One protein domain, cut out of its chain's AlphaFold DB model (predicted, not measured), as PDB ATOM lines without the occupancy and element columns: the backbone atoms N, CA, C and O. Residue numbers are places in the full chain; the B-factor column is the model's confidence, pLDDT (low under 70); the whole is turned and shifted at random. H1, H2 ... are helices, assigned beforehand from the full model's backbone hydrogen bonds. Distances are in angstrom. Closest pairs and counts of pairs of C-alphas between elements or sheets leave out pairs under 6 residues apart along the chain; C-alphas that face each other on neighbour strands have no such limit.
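What this domain is: This is residues 7 to 101 of the 102 residues of an uncharacterized protein of Lactobacillus crispatus (UniProt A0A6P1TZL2). What shape does the backbone make? H2 and H3 form a helical hairpin, while H4 and H5 pack on the first part of H2, at residues 23 to 32. H1 lies across the body from H3, short H6 lies near the beginning of H2, and residues 38 to 43 stick out at the hairpin's turn. What is it made of? The printed part has 95 residues with six named helices, H1 to H6 in chain order, and no named strand: all helix. It is compact, with a radius of gyration of the C-alphas of 12.8 A and spans of 35 by 28 by 25 A.

How they stand to each other: Which helix is the hub? H2, residues 21 to 39, touches H3, residues 42 to 58, at a shallow tilt of 19 degrees, opposite ways; the closest C-alphas, of Ser 36 and Ala 45, are 5.1 A apart. With residues 23 to 31 alone it touches H4, residues 61 to 74, at a steep tilt of 51 degrees; the closest C-alphas are Leu 27 and Val 67, 5.6 A. With residues 24 to 32 alone it touches H5, residues 81 to 91, at 34 degrees, only just shallow; the closest C-alphas are Cys 31 and Tyr 82, 5.7 A. Where are the short helices? H1, residues 7 to 16, only just touches H4, with 3 pairs of C-alphas within 8 A, the closest Ser 15 and Val 70 at 7.3 A. H6, residues 96 to 100, and H5 touch only at the corner, closest at the C-alphas of His 90 and Lys 96, 5.1 A. Are the backbones complete? Every O i to N i+4 pair is within hydrogen-bond range in H1, H4 and H5, against 14 of 15 in H2, 11 of 13 in H3 and 0 of 1 in H6, where 1 of 2 O i to N i+3 pairs is.

Where its parts are: How long are the longer helices? From first to last C-alpha, H2 is 26.8 A, H3 25.7 A and H4 20.2 A. Where are the anchors? H2 begins at C-alpha 21 (8.292, 69.961, 76.894), and H6 ends at C-alpha 100 (6.876, 62.665, 66.469).

The domain as a whole: Is it continuous? The printed part has no cut, and no link is long. Where is confidence low? Residues 39 to 40, 79 and 96 to 101 are under 70 in pLDDT.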
ATOM      1  N   GLU A   7      -5.688  59.113  92.907       79.62
ATOM      2  CA  GLU A   7      -4.787  59.999  93.643       79.62
ATOM      3  C   GLU A   7      -3.348  59.953  93.116       79.62
ATOM      4  O   GLU A   7      -2.772  61.002  92.856       79.62
ATOM      5  N   VAL A   8      -2.781  58.768  92.863       78.44
ATOM      6  CA  VAL A   8      -1.397  58.651  92.369       78.44
ATOM      7  C   VAL A   8      -1.277  59.158  90.928       78.44
ATOM      8  O   VAL A   8      -0.276  59.779  90.578       78.44
ATOM      9  N   ILE A   9      -2.313  58.959  90.101       80.75
ATOM     10  CA  ILE A   9      -2.383  59.557  88.753       80.75
ATOM     11  C   ILE A   9      -2.389  61.084  88.857       80.75
ATOM     12  O   ILE A   9      -1.634  61.751  88.158       80.75
ATOM     13  N   PHE A  10      -3.209  61.636  89.752       83.69
ATOM     14  CA  PHE A  10      -3.302  63.077  89.958       83.69
ATOM     15  C   PHE A  10      -1.992  63.688  90.492       83.69
ATOM     16  O   PHE A  10      -1.586  64.758  90.037       83.69
ATOM     17  N   GLU A  11      -1.300  63.010  91.415       87.38
ATOM     18  CA  GLU A  11       0.034  63.401  91.900       87.38
ATOM     19  C   GLU A  11       1.062  63.458  90.759       87.38
ATOM     20  O   GLU A  11       1.846  64.410  90.658       87.38
ATOM     21  N   LEU A  12       1.045  62.451  89.880       86.75
ATOM     22  CA  LEU A  12       1.922  62.397  88.719       86.75
ATOM     23  C   LEU A  12       1.598  63.520  87.728       86.75
ATOM     24  O   LEU A  12       2.492  64.277  87.362       86.75
ATOM     25  N   GLU A  13       0.335  63.683  87.330       85.62
ATOM     26  CA  GLU A  13      -0.079  64.764  86.425       85.62
ATOM     27  C   GLU A  13       0.281  66.145  86.982       85.62
ATOM     28  O   GLU A  13       0.737  67.008  86.234       85.62
ATOM     29  N   SER A  14       0.123  66.355  88.291       88.31
ATOM     30  CA  SER A  14       0.515  67.604  88.952       88.31
ATOM     31  C   SER A  14       2.021  67.845  88.846       88.31
ATOM     32  O   SER A  14       2.436  68.943  88.489       88.31
ATOM     33  N   SER A  15       2.832  66.804  89.057       89.50
ATOM     34  CA  SER A  15       4.290  66.879  88.902       89.50
ATOM     35  C   SER A  15       4.701  67.179  87.452       89.50
ATOM     36  O   SER A  15       5.618  67.962  87.212       89.50
ATOM     37  N   LEU A  16       4.009  66.590  86.469       88.31
ATOM     38  CA  LEU A  16       4.291  66.783  85.042       88.31
ATOM     39  C   LEU A  16       3.930  68.187  84.533       88.31
ATOM     40  O   LEU A  16       4.526  68.644  83.561       88.31
ATOM     41  N   ARG A  17       2.995  68.900  85.175       87.25
ATOM     42  CA  ARG A  17       2.669  70.301  84.831       87.25
ATOM     43  C   ARG A  17       3.813  71.268  85.087       87.25
ATOM     44  O   ARG A  17       3.861  72.330  84.479       87.25
ATOM     45  N   GLU A  18       4.734  70.911  85.974       90.06
ATOM     46  CA  GLU A  18       5.907  71.734  86.242       90.06
ATOM     47  C   GLU A  18       7.014  71.535  85.200       90.06
ATOM     48  O   GLU A  18       8.021  72.240  85.239       90.06
ATOM     49  N   PHE A  19       6.892  70.540  84.320       90.19
ATOM     50  CA  PHE A  19       7.933  70.195  83.361       90.19
ATOM     51  C   PHE A  19       7.776  71.023  82.089       90.19
ATOM     52  O   PHE A  19       6.683  71.251  81.575       90.19
ATOM     53  N   THR A  20       8.900  71.427  81.521       89.75
ATOM     54  CA  THR A  20       8.944  71.902  80.139       89.75
ATOM     55  C   THR A  20       8.786  70.730  79.166       89.75
ATOM     56  O   THR A  20       9.020  69.573  79.522       89.75
ATOM     57  N   ALA A  21       8.432  71.011  77.908       86.38
ATOM     58  CA  ALA A  21       8.292  69.961  76.894       86.38
ATOM     59  C   ALA A  21       9.563  69.096  76.746       86.38
ATOM     60  O   ALA A  21       9.446  67.871  76.773       86.38
ATOM     61  N   PRO A  22      10.779  69.678  76.707       89.00
ATOM     62  CA  PRO A  22      12.004  68.884  76.667       89.00
ATOM     63  C   PRO A  22      12.209  68.014  77.922       89.00
ATOM     64  O   PRO A  22      12.720  66.901  77.830       89.00
ATOM     65  N   GLU A  23      11.795  68.473  79.107       91.56
ATOM     66  CA  GLU A  23      11.898  67.671  80.336       91.56
ATOM     67  C   GLU A  23      10.919  66.488  80.341       91.56
ATOM     68  O   GLU A  23      11.273  65.405  80.813       91.56
ATOM     69  N   VAL A  24       9.713  66.663  79.784       90.50
ATOM     70  CA  VAL A  24       8.757  65.562  79.564       90.50
ATOM     71  C   VAL A  24       9.337  64.538  78.584       90.50
ATOM     72  O   VAL A  24       9.266  63.337  78.839       90.50
ATOM     73  N   GLU A  25       9.967  64.988  77.498       88.38
ATOM     74  CA  GLU A  25      10.643  64.113  76.530       88.38
ATOM     75  C   GLU A  25      11.803  63.339  77.172       88.38
ATOM     76  O   GLU A  25      11.919  62.123  77.006       88.38
ATOM     77  N   LEU A  26      12.620  64.017  77.986       91.44
ATOM     78  CA  LEU A  26      13.707  63.389  78.733       91.44
ATOM     79  C   LEU A  26      13.177  62.317  79.701       91.44
ATOM     80  O   LEU A  26      13.786  61.251  79.823       91.44
ATOM     81  N   LEU A  27      12.039  62.567  80.360       91.94
ATOM     82  CA  LEU A  27      11.366  61.587  81.212       91.94
ATOM     83  C   LEU A  27      10.830  60.398  80.402       91.94
ATOM     84  O   LEU A  27      11.038  59.259  80.815       91.94
ATOM     85  N   LEU A  28      10.201  60.626  79.244       89.56
ATOM     86  CA  LEU A  28       9.717  59.556  78.362       89.56
ATOM     87  C   LEU A  28      10.857  58.643  77.897       89.56
ATOM     88  O   LEU A  28      10.744  57.420  78.008       89.56
ATOM     89  N   LEU A  29      11.979  59.220  77.458       88.75
ATOM     90  CA  LEU A  29      13.171  58.463  77.070       88.75
ATOM     91  C   LEU A  29      13.756  57.680  78.251       88.75
ATOM     92  O   LEU A  29      14.135  56.519  78.086       88.75
ATOM     93  N   HIS A  30      13.776  58.272  79.453       90.44
ATOM     94  CA  HIS A  30      14.206  57.576  80.667       90.44
ATOM     95  C   HIS A  30      13.331  56.348  80.947       90.44
ATOM     96  O   HIS A  30      13.843  55.252  81.170       90.44
ATOM     97  N   CYS A  31      12.007  56.516  80.895       88.12
ATOM     98  CA  CYS A  31      11.048  55.432  81.094       88.12
ATOM     99  C   CYS A  31      11.229  54.324  80.060       88.12
ATOM    100  O   CYS A  31      11.247  53.143  80.403       88.12
ATOM    101  N   TYR A  32      11.376  54.708  78.791       84.62
ATOM    102  CA  TYR A  32      11.496  53.765  77.692       84.62
ATOM    103  C   TYR A  32      12.772  52.927  77.804       84.62
ATOM    104  O   TYR A  32      12.715  51.706  77.656       84.62
ATOM    105  N   TYR A  33      13.912  53.545  78.130       84.69
ATOM    106  CA  TYR A  33      15.161  52.818  78.364       84.69
ATOM    107  C   TYR A  33      15.051  51.886  79.587       84.69
ATOM    108  O   TYR A  33      15.393  50.708  79.481       84.69
ATOM    109  N   ALA A  34      14.516  52.367  80.715       84.06
ATOM    110  CA  ALA A  34      14.411  51.575  81.939       84.06
ATOM    111  C   ALA A  34      13.454  50.376  81.791       84.06
ATOM    112  O   ALA A  34      13.706  49.296  82.328       84.06
ATOM    113  N   ASN A  35      12.373  50.532  81.021       78.69
ATOM    114  CA  ASN A  35      11.480  49.426  80.681       78.69
ATOM    115  C   ASN A  35      12.126  48.467  79.661       78.69
ATOM    116  O   ASN A  35      11.988  47.247  79.765       78.69
ATOM    117  N   SER A  36      12.903  49.004  78.715       74.12
ATOM    118  CA  SER A  36      13.665  48.217  77.739       74.12
ATOM    119  C   SER A  36      14.714  47.315  78.393       74.12
ATOM    120  O   SER A  36      14.892  46.189  77.938       74.12
ATOM    121  N   GLU A  37      15.369  47.754  79.475       72.25
ATOM    122  CA  GLU A  37      16.291  46.909  80.256       72.25
ATOM    123  C   GLU A  37      15.605  45.668  80.852       72.25
ATOM    124  O   GLU A  37      16.260  44.646  81.052       72.25
ATOM    125  N   LYS A  38      14.290  45.733  81.102       70.62
ATOM    126  CA  LYS A  38      13.505  44.626  81.668       70.62
ATOM    127  C   LYS A  38      12.916  43.690  80.607       70.62
ATOM    128  O   LYS A  38      12.709  42.518  80.906       70.62
ATOM    129  N   GLN A  39      12.617  44.193  79.404       67.38
ATOM    130  CA  GLN A  39      11.789  43.475  78.417       67.38
ATOM    131  C   GLN A  39      12.467  43.189  77.064       67.38
ATOM    132  O   GLN A  39      12.027  42.288  76.351       67.38
ATOM    133  N   LEU A  40      13.506  43.935  76.669       67.62
ATOM    134  CA  LEU A  40      14.118  43.818  75.339       67.62
ATOM    135  C   LEU A  40      15.414  42.998  75.343       67.62
ATOM    136  O   LEU A  40      16.049  42.755  76.368       67.62
ATOM    137  N   THR A  41      15.853  42.601  74.145       71.00
ATOM    138  CA  THR A  41      17.196  42.043  73.954       71.00
ATOM    139  C   THR A  41      18.261  43.078  74.339       71.00
ATOM    140  O   THR A  41      18.088  44.281  74.123       71.00
ATOM    141  N   LYS A  42      19.407  42.610  74.856       72.81
ATOM    142  CA  LYS A  42      20.517  43.467  75.322       72.81
ATOM    143  C   LYS A  42      20.940  44.548  74.308       72.81
ATOM    144  O   LYS A  42      21.305  45.644  74.715       72.81
ATOM    145  N   SER A  43      20.857  44.262  73.004       77.06
ATOM    146  CA  SER A  43      21.207  45.211  71.932       77.06
ATOM    147  C   SER A  43      20.259  46.413  71.869       77.06
ATOM    148  O   SER A  43      20.706  47.551  71.784       77.06
ATOM    149  N   ARG A  44      18.947  46.177  71.964       76.44
ATOM    150  CA  ARG A  44      17.920  47.222  71.822       76.44
ATOM    151  C   ARG A  44      17.843  48.120  73.058       76.44
ATOM    152  O   ARG A  44      17.673  49.330  72.940       76.44
ATOM    153  N   ALA A  45      18.049  47.541  74.242       79.75
ATOM    154  CA  ALA A  45      18.197  48.308  75.479       79.75
ATOM    155  C   ALA A  45      19.436  49.226  75.441       79.75
ATOM    156  O   ALA A  45      19.364  50.379  75.868       79.75
ATOM    157  N   ALA A  46      20.557  48.756  74.877       83.56
ATOM    158  CA  ALA A  46      21.776  49.554  74.740       83.56
ATOM    159  C   ALA A  46      21.603  50.752  73.789       83.56
ATOM    160  O   ALA A  46      22.089  51.844  74.088       83.56
ATOM    161  N   GLU A  47      20.881  50.578  72.679       86.62
ATOM    162  CA  GLU A  47      20.548  51.676  71.759       86.62
ATOM    163  C   GLU A  47      19.734  52.767  72.458       86.62
ATOM    164  O   GLU A  47      20.077  53.946  72.378       86.62
ATOM    165  N   LYS A  48      18.710  52.377  73.222       84.06
ATOM    166  CA  LYS A  48      17.838  53.330  73.917       84.06
ATOM    167  C   LYS A  48      18.506  54.020  75.092       84.06
ATOM    168  O   LYS A  48      18.299  55.212  75.300       84.06
ATOM    169  N   LYS A  49      19.396  53.320  75.792       87.94
ATOM    170  CA  LYS A  49      20.279  53.953  76.772       87.94
ATOM    171  C   LYS A  49      21.175  55.008  76.118       87.94
ATOM    172  O   LYS A  49      21.313  56.100  76.656       87.94
ATOM    173  N   LYS A  50      21.758  54.707  74.951       90.25
ATOM    174  CA  LYS A  50      22.609  55.653  74.214       90.25
ATOM    175  C   LYS A  50      21.829  56.894  73.774       90.25
ATOM    176  O   LYS A  50      22.348  57.998  73.892       90.25
ATOM    177  N   GLU A  51      20.605  56.716  73.287       89.06
ATOM    178  CA  GLU A  51      19.702  57.809  72.911       89.06
ATOM    179  C   GLU A  51      19.397  58.722  74.107       89.06
ATOM    180  O   GLU A  51      19.635  59.928  74.039       89.06
ATOM    181  N   TYR A  52      19.003  58.134  75.242       90.75
ATOM    182  CA  TYR A  52      18.795  58.865  76.492       90.75
ATOM    183  C   TYR A  52      20.062  59.603  76.957       90.75
ATOM    184  O   TYR A  52      20.005  60.794  77.262       90.75
ATOM    185  N   ASP A  53      21.221  58.938  76.976       92.12
ATOM    186  CA  ASP A  53      22.486  59.539  77.413       92.12
ATOM    187  C   ASP A  53      22.944  60.687  76.501       92.12
ATOM    188  O   ASP A  53      23.588  61.623  76.979       92.12
ATOM    189  N   LEU A  54      22.633  60.634  75.202       92.69
ATOM    190  CA  LEU A  54      22.900  61.726  74.265       92.69
ATOM    191  C   LEU A  54      21.956  62.903  74.504       92.69
ATOM    192  O   LEU A  54      22.436  64.025  74.659       92.69
ATOM    193  N   TYR A  55      20.648  62.651  74.587       90.69
ATOM    194  CA  TYR A  55      19.639  63.695  74.773       90.69
ATOM    195  C   TYR A  55      19.817  64.431  76.109       90.69
ATOM    196  O   TYR A  55      19.823  65.658  76.168       90.69
ATOM    197  N   LYS A  56      20.108  63.680  77.178       93.31
ATOM    198  CA  LYS A  56      20.388  64.190  78.526       93.31
ATOM    199  C   LYS A  56      21.514  65.232  78.579       93.31
ATOM    200  O   LYS A  56      21.512  66.061  79.484       93.31
ATOM    201  N   LYS A  57      22.479  65.223  77.648       93.81
ATOM    202  CA  LYS A  57      23.594  66.197  77.636       93.81
ATOM    203  C   LYS A  57      23.148  67.633  77.365       93.81
ATOM    204  O   LYS A  57      23.881  68.550  77.714       93.81
ATOM    205  N   SER A  58      21.972  67.821  76.771       92.75
ATOM    206  CA  SER A  58      21.414  69.140  76.463       92.75
ATOM    207  C   SER A  58      20.722  69.805  77.659       92.75
ATOM    208  O   SER A  58      20.221  70.917  77.525       92.75
ATOM    209  N   PHE A  59      20.678  69.141  78.819       93.94
ATOM    210  CA  PHE A  59      19.939  69.594  79.996       93.94
ATOM    211  C   PHE A  59      20.862  70.018  81.132       93.94
ATOM    212  O   PHE A  59      21.973  69.507  81.299       93.94
ATOM    213  N   THR A  60      20.363  70.932  81.961       95.94
ATOM    214  CA  THR A  60      21.029  71.314  83.205       95.94
ATOM    215  C   THR A  60      20.976  70.167  84.215       95.94
ATOM    216  O   THR A  60      20.121  69.277  84.158       95.94
ATOM    217  N   GLN A  61      21.884  70.195  85.191       94.06
ATOM    218  CA  GLN A  61      21.885  69.223  86.286       94.06
ATOM    219  C   GLN A  61      20.569  69.239  87.081       94.06
ATOM    220  O   GLN A  61      20.123  68.186  87.534       94.06
ATOM    221  N   GLU A  62      19.942  70.411  87.204       94.56
ATOM    222  CA  GLU A  62      18.655  70.603  87.870       94.56
ATOM    223  C   GLU A  62      17.521  69.869  87.142       94.56
ATOM    224  O   GLU A  62      16.851  69.038  87.755       94.56
ATOM    225  N   SER A  63      17.369  70.071  85.829       92.19
ATOM    226  CA  SER A  63      16.359  69.367  85.023       92.19
ATOM    227  C   SER A  63      16.557  67.849  85.056       92.19
ATOM    228  O   SER A  63      15.601  67.086  85.198       92.19
ATOM    229  N   ILE A  64      17.811  67.385  84.996       93.75
ATOM    230  CA  ILE A  64      18.135  65.954  85.100       93.75
ATOM    231  C   ILE A  64      17.724  65.398  86.470       93.75
ATOM    232  O   ILE A  64      17.201  64.284  86.553       93.75
ATOM    233  N   LEU A  65      17.979  66.143  87.548       94.75
ATOM    234  CA  LEU A  65      17.606  65.736  88.900       94.75
ATOM    235  C   LEU A  65      16.085  65.703  89.062       94.75
ATOM    236  O   LEU A  65      15.558  64.730  89.598       94.75
ATOM    237  N   LYS A  66      15.378  66.703  88.529       93.31
ATOM    238  CA  LYS A  66      13.914  66.774  88.517       93.31
ATOM    239  C   LYS A  66      13.290  65.545  87.851       93.31
ATOM    240  O   LYS A  66      12.473  64.864  88.470       93.31
ATOM    241  N   VAL A  67      13.742  65.199  86.641       92.62
ATOM    242  CA  VAL A  67      13.291  64.003  85.903       92.62
ATOM    243  C   VAL A  67      13.529  62.726  86.708       92.62
ATOM    244  O   VAL A  67      12.624  61.904  86.852       92.62
ATOM    245  N   LYS A  68      14.731  62.560  87.276       91.94
ATOM    246  CA  LYS A  68      15.070  61.383  88.090       91.94
ATOM    247  C   LYS A  68      14.228  61.280  89.356       91.94
ATOM    248  O   LYS A  68      13.824  60.180  89.716       91.94
ATOM    249  N   ASN A  69      13.972  62.400  90.028       93.06
ATOM    250  CA  ASN A  69      13.176  62.427  91.250       93.06
ATOM    251  C   ASN A  69      11.735  61.997  90.974       93.06
ATOM    252  O   ASN A  69      11.206  61.170  91.714       93.06
ATOM    253  N   VAL A  70      11.128  62.489  89.888       91.94
ATOM    254  CA  VAL A  70       9.786  62.056  89.470       91.94
ATOM    255  C   VAL A  70       9.796  60.574  89.102       91.94
ATOM    256  O   VAL A  70       9.012  59.815  89.662       91.94
ATOM    257  N   TYR A  71      10.725  60.117  88.260       90.88
ATOM    258  CA  TYR A  71      10.824  58.691  87.927       90.88
ATOM    259  C   TYR A  71      10.935  57.814  89.187       90.88
ATOM    260  O   TYR A  71      10.121  56.919  89.393       90.88
ATOM    261  N   ASN A  72      11.871  58.117  90.091       90.06
ATOM    262  CA  ASN A  72      12.070  57.345  91.321       90.06
ATOM    263  C   ASN A  72      10.826  57.343  92.220       90.06
ATOM    264  O   ASN A  72      10.489  56.304  92.777       90.06
ATOM    265  N   SER A  73      10.122  58.474  92.309       88.88
ATOM    266  CA  SER A  73       8.935  58.624  93.157       88.88
ATOM    267  C   SER A  73       7.730  57.827  92.665       88.88
ATOM    268  O   SER A  73       6.871  57.499  93.478       88.88
ATOM    269  N   PHE A  74       7.643  57.524  91.365       86.06
ATOM    270  CA  PHE A  74       6.447  56.918  90.770       86.06
ATOM    271  C   PHE A  74       6.680  55.539  90.138       86.06
ATOM    272  O   PHE A  74       5.763  54.726  90.165       86.06
ATOM    273  N   HIS A  75       7.872  55.215  89.628       83.50
ATOM    274  CA  HIS A  75       8.086  53.998  88.824       83.50
ATOM    275  C   HIS A  75       7.835  52.665  89.558       83.50
ATOM    276  O   HIS A  75       7.549  51.666  88.907       83.50
ATOM    277  N   GLU A  76       7.925  52.626  90.893       78.81
ATOM    278  CA  GLU A  76       7.569  51.441  91.698       78.81
ATOM    279  C   GLU A  76       6.108  51.459  92.168       78.81
ATOM    280  O   GLU A  76       5.534  50.415  92.474       78.81
ATOM    281  N   ARG A  77       5.488  52.643  92.205       78.69
ATOM    282  CA  ARG A  77       4.075  52.839  92.569       78.69
ATOM    283  C   ARG A  77       3.143  52.636  91.371       78.69
ATOM    284  O   ARG A  77       1.939  52.493  91.566       78.69
ATOM    285  N   PHE A  78       3.697  52.625  90.156       71.94
ATOM    286  CA  PHE A  78       2.968  52.601  88.894       71.94
ATOM    287  C   PHE A  78       3.486  51.492  87.978       71.94
ATOM    288  O   PHE A  78       4.616  51.551  87.494       71.94
ATOM    289  N   HIS A  79       2.649  50.489  87.699       67.75
ATOM    290  CA  HIS A  79       3.029  49.417  86.775       67.75
ATOM    291  C   HIS A  79       3.142  49.942  85.335       67.75
ATOM    292  O   HIS A  79       4.034  49.517  84.603       67.75
ATOM    293  N   ASP A  80       2.273  50.876  84.927       73.19
ATOM    294  CA  ASP A  80       2.308  51.509  83.602       73.19
ATOM    295  C   ASP A  80       2.671  53.004  83.667       73.19
ATOM    296  O   ASP A  80       2.008  53.874  83.101       73.19
ATOM    297  N   PHE A  81       3.745  53.328  84.397       82.12
ATOM    298  CA  PHE A  81       4.246  54.704  84.509       82.12
ATOM    299  C   PHE A  81       4.469  55.353  83.133       82.12
ATOM    300  O   PHE A  81       4.064  56.490  82.890       82.12
ATOM    301  N   TYR A  82       5.078  54.597  82.216       82.75
ATOM    302  CA  TYR A  82       5.330  55.036  80.846       82.75
ATOM    303  C   TYR A  82       4.032  55.402  80.117       82.75
ATOM    304  O   TYR A  82       3.963  56.477  79.524       82.75
ATOM    305  N   GLY A  83       2.997  54.557  80.195       81.81
ATOM    306  CA  GLY A  83       1.709  54.810  79.556       81.81
ATOM    307  C   GLY A  83       1.032  56.088  80.052       81.81
ATOM    308  O   GLY A  83       0.457  56.824  79.250       81.81
ATOM    309  N   VAL A  84       1.144  56.419  81.343       82.75
ATOM    310  CA  VAL A  84       0.572  57.669  81.879       82.75
ATOM    311  C   VAL A  84       1.326  58.899  81.389       82.75
ATOM    312  O   VAL A  84       0.693  59.831  80.891       82.75
ATOM    313  N   VAL A  85       2.662  58.904  81.461       85.75
ATOM    314  CA  VAL A  85       3.470  60.032  80.961       85.75
ATOM    315  C   VAL A  85       3.253  60.216  79.452       85.75
ATOM    316  O   VAL A  85       3.093  61.343  78.981       85.75
ATOM    317  N   TYR A  86       3.161  59.115  78.700       84.50
ATOM    318  CA  TYR A  86       2.858  59.127  77.268       84.50
ATOM    319  C   TYR A  86       1.479  59.737  76.981       84.50
ATOM    320  O   TYR A  86       1.347  60.636  76.149       84.50
ATOM    321  N   ASN A  87       0.445  59.302  77.708       83.44
ATOM    322  CA  ASN A  87      -0.907  59.844  77.577       83.44
ATOM    323  C   ASN A  87      -0.975  61.333  77.934       83.44
ATOM    324  O   ASN A  87      -1.679  62.086  77.261       83.44
ATOM    325  N   TYR A  88      -0.246  61.765  78.963       83.88
ATOM    326  CA  TYR A  88      -0.149  63.171  79.341       83.88
ATOM    327  C   TYR A  88       0.473  64.010  78.217       83.88
ATOM    328  O   TYR A  88      -0.106  65.018  77.808       83.88
ATOM    329  N   ALA A  89       1.591  63.551  77.642       82.81
ATOM    330  CA  ALA A  89       2.233  64.216  76.509       82.81
ATOM    331  C   ALA A  89       1.321  64.287  75.268       82.81
ATOM    332  O   ALA A  89       1.346  65.274  74.537       82.81
ATOM    333  N   HIS A  90       0.480  63.269  75.043       80.19
ATOM    334  CA  HIS A  90      -0.463  63.237  73.918       80.19
ATOM    335  C   HIS A  90      -1.667  64.174  74.103       80.19
ATOM    336  O   HIS A  90      -2.169  64.756  73.139       80.19
ATOM    337  N   LYS A  91      -2.165  64.293  75.338       79.38
ATOM    338  CA  LYS A  91      -3.363  65.083  75.660       79.38
ATOM    339  C   LYS A  91      -3.061  66.558  75.897       79.38
ATOM    340  O   LYS A  91      -3.938  67.382  75.658       79.38
ATOM    341  N   SER A  92      -1.855  66.887  76.349       74.12
ATOM    342  CA  SER A  92      -1.436  68.270  76.562       74.12
ATOM    343  C   SER A  92      -1.015  68.927  75.248       74.12
ATOM    344  O   SER A  92      -0.089  68.461  74.580       74.12
ATOM    345  N   ASP A  93      -1.663  70.035  74.887       71.00
ATOM    346  CA  ASP A  93      -1.320  70.813  73.689       71.00
ATOM    347  C   ASP A  93       0.132  71.310  73.702       71.00
ATOM    348  O   ASP A  93       0.768  71.378  72.648       71.00
ATOM    349  N   ASP A  94       0.686  71.545  74.893       72.38
ATOM    350  CA  ASP A  94       2.068  71.985  75.095       72.38
ATOM    351  C   ASP A  94       3.103  70.911  74.707       72.38
ATOM    352  O   ASP A  94       4.268  71.224  74.447       72.38
ATOM    353  N   TYR A  95       2.688  69.639  74.634       71.62
ATOM    354  CA  TYR A  95       3.583  68.483  74.496       71.62
ATOM    355  C   TYR A  95       3.267  67.583  73.294       71.62
ATOM    356  O   TYR A  95       4.049  66.683  72.985       71.62
ATOM    357  N   LYS A  96       2.193  67.858  72.538       69.56
ATOM    358  CA  LYS A  96       1.774  67.067  71.362       69.56
ATOM    359  C   LYS A  96       2.877  66.830  70.325       69.56
ATOM    360  O   LYS A  96       2.863  65.810  69.639       69.56
ATOM    361  N   ARG A  97       3.837  67.754  70.197       65.94
ATOM    362  CA  ARG A  97       4.958  67.651  69.239       65.94
ATOM    363  C   ARG A  97       6.027  66.629  69.641       65.94
ATOM    364  O   ARG A  97       6.763  66.181  68.770       65.94
ATOM    365  N   LEU A  98       6.097  66.244  70.917       66.06
ATOM    366  CA  LEU A  98       7.123  65.327  71.436       66.06
ATOM    367  C   LEU A  98       6.980  63.902  70.882       66.06
ATOM    368  O   LEU A  98       7.953  63.165  70.781       66.06
ATOM    369  N   LEU A  99       5.773  63.515  70.471       62.22
ATOM    370  CA  LEU A  99       5.459  62.156  70.017       62.22
ATOM    371  C   LEU A  99       5.827  61.877  68.554       62.22
ATOM    372  O   LEU A  99       5.613  60.770  68.079       62.22
ATOM    373  N   MET A 100       6.356  62.867  67.828       55.06
ATOM    374  CA  MET A 100       6.876  62.665  66.469       55.06
ATOM    375  C   MET A 100       8.351  62.231  66.448       55.06
ATOM    376  O   MET A 100       8.871  61.933  65.375       55.06
ATOM    377  N   LEU A 101       9.024  62.224  67.604       48.00
ATOM    378  CA  LEU A 101      10.461  61.960  67.730       48.00
ATOM    379  C   LEU A 101      10.798  60.600  68.370       48.00
ATOM    380  O   LEU A 101      11.937  60.156  68.238       48.00
TER     381      LEU A 101